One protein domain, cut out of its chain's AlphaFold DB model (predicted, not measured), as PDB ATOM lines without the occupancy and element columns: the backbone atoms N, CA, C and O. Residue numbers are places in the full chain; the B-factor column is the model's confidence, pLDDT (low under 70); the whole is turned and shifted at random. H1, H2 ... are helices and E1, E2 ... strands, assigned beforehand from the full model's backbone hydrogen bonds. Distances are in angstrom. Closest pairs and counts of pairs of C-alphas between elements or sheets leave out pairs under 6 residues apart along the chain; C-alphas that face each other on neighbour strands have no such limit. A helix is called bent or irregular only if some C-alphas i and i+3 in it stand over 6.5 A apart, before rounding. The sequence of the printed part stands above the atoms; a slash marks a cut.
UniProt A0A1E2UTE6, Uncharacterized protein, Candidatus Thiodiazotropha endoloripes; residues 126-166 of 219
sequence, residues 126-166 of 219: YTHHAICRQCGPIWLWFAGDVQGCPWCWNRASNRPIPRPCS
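Overview. This is residues 126 to 166 of the 219 residues of an uncharacterized protein of Candidatus Thiodiazotropha endoloripes (UniProt A0A1E2UTE6). A small sheet of three short strands, E2, E1 and E3, stands at one end of the domain, and one short helix, H1, stands off it toward the other end. After H1 the stretch of residues 157 to 166, with no named element, folds back toward the sheet. The printed part has 41 residues, with three named strands and one named helix in the order E1, E2, E3, H1; the sheet is mixed, in the order E2, E1, E3. The class is mixed, helices and strands, with 18 residues in named elements, under half of those printed. The whole is compact, with a radius of gyration of the C-alphas of 9.3 A, and rounded, with spans of 25 by 19 by 16 A.

Along the chain. The inner strand E1 holds residues 128 to 132 and is 12.5 A from first to last C-alpha; it begins at C-alpha 128, at (180.644, 167.586, 142.565). E2, residues 136 to 140, is 12.2 A long. E3, residues 144 to 146, measures 6.7 A. H1, residues 152 to 156, measures 6.3 A and ends at C-alpha 156, at (175.931, 181.734, 125.088).

Arrangement. E2 and E3 are the edge strands of the sheet, and E1 is its inner strand. E1 and E2 form a hairpin, antiparallel at 139 degrees between their directions. The C-alphas of Ile 131 and Pro 137 face each other at 4.6 A. N 136 and O 132 are within hydrogen-bond range at 2.8 A, and so are N 128 and O 140 at 2.9 A. On the other side of E1, E3 is its parallel neighbour, at 37 degrees between their directions. The C-alphas of Ala 130 and Gly 144 face each other at 4.8 A. N 131 and O 144 are 2.9 A apart, within hydrogen-bond range, and N 146 and O 131 are also at 2.9 A. E2 and E3 are apart. H1 is not on the sheet, with 1 pair of C-alphas within 10 A, and it is apart from E1 and from E2. In H1 every O i to N i+4 pair is within hydrogen-bond range, and the helix is not bent.

Size, cuts and confidence. The two C-alphas farthest apart are those of Ala 143 and Ser 157, at 25.0 A. The C-alphas of Tyr 126 and Ser 166, the first and last printed residues, are 17.3 A apart. The links E1 to E2, E2 to E3 and E3 to H1 are tight, with 3, 3 and 5 residues between the elements. The printed part has no cut. The mean pLDDT of the printed part is 96.4, and no printed residue is under 70.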
ATOM      1  N   TYR A 126     174.318 165.671 139.854       97.50
ATOM      2  CA  TYR A 126     175.464 166.566 139.700       97.50
ATOM      3  C   TYR A 126     175.855 167.103 141.080       97.50
ATOM      4  O   TYR A 126     175.387 168.158 141.511       97.50
ATOM      5  N   THR A 127     176.673 166.338 141.794       97.75
ATOM      6  CA  THR A 127     176.997 166.554 143.212       97.75
ATOM      7  C   THR A 127     178.404 167.091 143.461       97.75
ATOM      8  O   THR A 127     178.717 167.448 144.592       97.75
ATOM      9  N   HIS A 128     179.248 167.181 142.434       98.00
ATOM     10  CA  HIS A 128     180.644 167.586 142.565       98.00
ATOM     11  C   HIS A 128     180.883 168.996 142.030       98.00
ATOM     12  O   HIS A 128     180.248 169.435 141.069       98.00
ATOM     13  N   HIS A 129     181.831 169.698 142.651       97.50
ATOM     14  CA  HIS A 129     182.310 170.992 142.178       97.50
ATOM     15  C   HIS A 129     183.341 170.771 141.069       97.50
ATOM     16  O   HIS A 129     184.289 170.004 141.233       97.50
ATOM     17  N   ALA A 130     183.175 171.481 139.961       97.62
ATOM     18  CA  ALA A 130     184.113 171.491 138.848       97.62
ATOM     19  C   ALA A 130     184.299 172.917 138.323       97.62
ATOM     20  O   ALA A 130     183.467 173.796 138.571       97.62
ATOM     21  N   ILE A 131     185.374 173.148 137.571       97.25
ATOM     22  CA  ILE A 131     185.641 174.431 136.919       97.25
ATOM     23  C   ILE A 131     185.563 174.247 135.407       97.25
ATOM     24  O   ILE A 131     186.317 173.497 134.792       97.25
ATOM     25  N   CYS A 132     184.646 174.970 134.773       97.06
ATOM     26  CA  CYS A 132     184.586 175.072 133.324       97.06
ATOM     27  C   CYS A 132     185.372 176.294 132.865       97.06
ATOM     28  O   CYS A 132     185.087 177.407 133.305       97.06
ATOM     29  N   ARG A 133     186.291 176.127 131.907       94.50
ATOM     30  CA  ARG A 133     187.106 177.243 131.390       94.50
ATOM     31  C   ARG A 133     186.291 178.394 130.796       94.50
ATOM     32  O   ARG A 133     186.769 179.521 130.765       94.50
ATOM     33  N   GLN A 134     185.065 178.132 130.343       94.69
ATOM     34  CA  GLN A 134     184.189 179.171 129.790       94.69
ATOM     35  C   GLN A 134     183.155 179.708 130.778       94.69
ATOM     36  O   GLN A 134     182.731 180.857 130.658       94.69
ATOM     37  N   CYS A 135     182.701 178.877 131.716       96.38
ATOM     38  CA  CYS A 135     181.587 179.221 132.598       96.38
ATOM     39  C   CYS A 135     182.023 179.511 134.036       96.38
ATOM     40  O   CYS A 135     181.226 180.082 134.773       96.38
ATOM     41  N   GLY A 136     183.236 179.142 134.448       96.12
ATOM     42  CA  GLY A 136     183.693 179.203 135.836       96.12
ATOM     43  C   GLY A 136     183.196 178.013 136.673       96.12
ATOM     44  O   GLY A 136     182.992 176.932 136.113       96.12
ATOM     45  N   PRO A 137     182.982 178.191 137.991       97.38
ATOM     46  CA  PRO A 137     182.533 177.124 138.888       97.38
ATOM     47  C   PRO A 137     181.146 176.580 138.533       97.38
ATOM     48  O   PRO A 137     180.196 177.345 138.358       97.38
ATOM     49  N   ILE A 138     181.013 175.262 138.455       97.94
ATOM     50  CA  ILE A 138     179.794 174.554 138.043       97.94
ATOM     51  C   ILE A 138     179.610 173.255 138.835       97.94
ATOM     52  O   ILE A 138     180.540 172.755 139.464       97.94
ATOM     53  N   TRP A 139     178.410 172.686 138.751       98.06
ATOM     54  CA  TRP A 139     178.113 171.342 139.245       98.06
ATOM     55  C   TRP A 139     178.377 170.282 138.170       98.06
ATOM     56  O   TRP A 139     177.944 170.454 137.042       98.06
ATOM     57  N   LEU A 140     179.015 169.159 138.486       97.88
ATOM     58  CA  LEU A 140     179.119 167.991 137.596       97.88
ATOM     59  C   LEU A 140     178.948 166.693 138.397       97.88
ATOM     60  O   LEU A 140     178.869 166.711 139.624       97.88
ATOM     61  N   TRP A 141     178.873 165.554 137.709       96.62
ATOM     62  CA  TRP A 141     178.896 164.236 138.360       96.62
ATOM     63  C   TRP A 141     180.308 163.801 138.793       96.62
ATOM     64  O   TRP A 141     180.453 162.787 139.463       96.62
ATOM     65  N   PHE A 142     181.338 164.581 138.451       97.50
ATOM     66  CA  PHE A 142     182.736 164.390 138.840       97.50
ATOM     67  C   PHE A 142     183.403 165.748 139.103       97.50
ATOM     68  O   PHE A 142     182.916 166.779 138.637       97.50
ATOM     69  N   ALA A 143     184.503 165.761 139.856       97.62
ATOM     70  CA  ALA A 143     185.282 166.971 140.126       97.62
ATOM     71  C   ALA A 143     186.403 167.178 139.093       97.62
ATOM     72  O   ALA A 143     186.873 166.217 138.485       97.62
ATOM     73  N   GLY A 144     186.870 168.418 138.932       96.88
ATOM     74  CA  GLY A 144     188.035 168.755 138.103       96.88
ATOM     75  C   GLY A 144     187.806 169.916 137.136       96.88
ATOM     76  O   GLY A 144     186.808 170.634 137.226       96.88
ATOM     77  N   ASP A 145     188.745 170.086 136.205       97.12
ATOM     78  CA  ASP A 145     188.705 171.126 135.176       97.12
ATOM     79  C   ASP A 145     188.197 170.570 133.843       97.12
ATOM     80  O   ASP A 145     188.676 169.549 133.348       97.12
ATOM     81  N   VAL A 146     187.262 171.281 133.212       96.56
ATOM     82  CA  VAL A 146     186.695 170.905 131.911       96.56
ATOM     83  C   VAL A 146     186.774 172.056 130.909       96.56
ATOM     84  O   VAL A 146     186.652 173.234 131.254       96.56
ATOM     85  N   GLN A 147     186.954 171.718 129.629       95.56
ATOM     86  CA  GLN A 147     186.951 172.710 128.542       95.56
ATOM     87  C   GLN A 147     185.558 173.312 128.325       95.56
ATOM     88  O   GLN A 147     185.416 174.507 128.071       95.56
ATOM     89  N   GLY A 148     184.525 172.482 128.459       95.56
ATOM     90  CA  GLY A 148     183.131 172.861 128.310       95.56
ATOM     91  C   GLY A 148     182.263 172.119 129.313       95.56
ATOM     92  O   GLY A 148     182.654 171.090 129.855       95.56
ATOM     93  N   CYS A 149     181.078 172.661 129.567       97.31
ATOM     94  CA  CYS A 149     180.116 172.077 130.485       97.31
ATOM     95  C   CYS A 149     178.710 172.073 129.891       97.31
ATOM     96  O   CYS A 149     178.457 172.815 128.935       97.31
ATOM     97  N   PRO A 150     177.770 171.320 130.486       97.06
ATOM     98  CA  PRO A 150     176.405 171.243 129.973       97.06
ATOM     99  C   PRO A 150     175.681 172.598 129.884       97.06
ATOM    100  O   PRO A 150     174.801 172.765 129.047       97.06
ATOM    101  N   TRP A 151     176.086 173.602 130.674       97.94
ATOM    102  CA  TRP A 151     175.517 174.956 130.631       97.94
ATOM    103  C   TRP A 151     176.265 175.949 129.726       97.94
ATOM    104  O   TRP A 151     175.917 177.129 129.717       97.94
ATOM    105  N   CYS A 152     177.257 175.534 128.927       97.19
ATOM    106  CA  CYS A 152     177.917 176.458 127.988       97.19
ATOM    107  C   CYS A 152     176.925 177.095 126.996       97.19
ATOM    108  O   CYS A 152     177.057 178.272 126.656       97.19
ATOM    109  N   TRP A 153     175.884 176.362 126.593       96.19
ATOM    110  CA  TRP A 153     174.797 176.917 125.783       96.19
ATOM    111  C   TRP A 153     173.960 177.946 126.545       96.19
ATOM    112  O   TRP A 153     173.571 178.965 125.970       96.19
ATOM    113  N   ASN A 154     173.749 177.748 127.852       97.25
ATOM    114  CA  ASN A 154     173.101 178.753 128.691       97.25
ATOM    115  C   ASN A 154     173.936 180.029 128.760       97.25
ATOM    116  O   ASN A 154     173.378 181.102 128.553       97.25
ATOM    117  N   ARG A 155     175.260 179.920 128.948       95.31
ATOM    118  CA  ARG A 155     176.183 181.065 128.858       95.31
ATOM    119  C   ARG A 155     175.993 181.820 127.542       95.31
ATOM    120  O   ARG A 155     175.763 183.026 127.571       95.31
ATOM    121  N   ALA A 156     176.059 181.118 126.410       94.62
ATOM    122  CA  ALA A 156     175.931 181.734 125.088       94.62
ATOM    123  C   ALA A 156     174.570 182.426 124.886       94.62
ATOM    124  O   ALA A 156     174.489 183.452 124.222       94.62
ATOM    125  N   SER A 157     173.510 181.895 125.502       94.38
ATOM    126  CA  SER A 157     172.148 182.444 125.451       94.38
ATOM    127  C   SER A 157     171.784 183.347 126.640       94.38
ATOM    128  O   SER A 157     170.602 183.617 126.852       94.38
ATOM    129  N   ASN A 158     172.757 183.790 127.450       91.88
ATOM    130  CA  ASN A 158     172.544 184.620 128.647       91.88
ATOM    131  C   ASN A 158     171.518 184.031 129.656       91.88
ATOM    132  O   ASN A 158     170.846 184.758 130.398       91.88
ATOM    133  N   ARG A 159     171.388 182.700 129.703       94.00
ATOM    134  CA  ARG A 159     170.520 181.955 130.632       94.00
ATOM    135  C   ARG A 159     171.257 181.615 131.936       94.00
ATOM    136  O   ARG A 159     172.485 181.601 131.941       94.00
ATOM    137  N   PRO A 160     170.529 181.374 133.042       94.00
ATOM    138  CA  PRO A 160     171.142 181.056 134.331       94.00
ATOM    139  C   PRO A 160     172.028 179.802 134.302       94.00
ATOM    140  O   PRO A 160     171.753 178.844 133.568       94.00
ATOM    141  N   ILE A 161     173.071 179.815 135.135       97.19
ATOM    142  CA  ILE A 161     173.950 178.673 135.408       97.19
ATOM    143  C   ILE A 161     173.966 178.446 136.924       97.19
ATOM    144  O   ILE A 161     174.366 179.359 137.651       97.19
ATOM    145  N   PRO A 162     173.575 177.257 137.417       96.81
ATOM    146  CA  PRO A 162     173.570 176.980 138.846       96.81
ATOM    147  C   PRO A 162     175.011 176.922 139.361       96.81
ATOM    148  O   PRO A 162     175.847 176.200 138.804       96.81
ATOM    149  N   ARG A 163     175.314 177.677 140.422       96.50
ATOM    150  CA  ARG A 163     176.678 177.767 140.968       96.50
ATOM    151  C   ARG A 163     176.858 176.881 142.201       96.50
ATOM    152  O   ARG A 163     175.944 176.785 143.016       96.50
ATOM    153  N   PRO A 164     178.015 176.216 142.351       96.06
ATOM    154  CA  PRO A 164     178.313 175.429 143.544       96.06
ATOM    155  C   PRO A 164     178.782 176.267 144.734       96.06
ATOM    156  O   PRO A 164     178.683 175.836 145.877       96.06
ATOM    157  N   CYS A 165     179.296 177.465 144.473       94.06
ATOM    158  CA  CYS A 165     179.881 178.332 145.481       94.06
ATOM    159  C   CYS A 165     179.688 179.806 145.116       94.06
ATOM    160  O   CYS A 165     179.334 180.148 143.983       94.06
ATOM    161  N   SER A 166     179.963 180.676 146.086       95.75
ATOM    162  CA  SER A 166     180.128 182.104 145.840       95.75
ATOM    163  C   SER A 166     181.324 182.368 144.922       95.75
ATOM    164  O   SER A 166     182.302 181.621 144.908       95.75
TER     165      SER A 166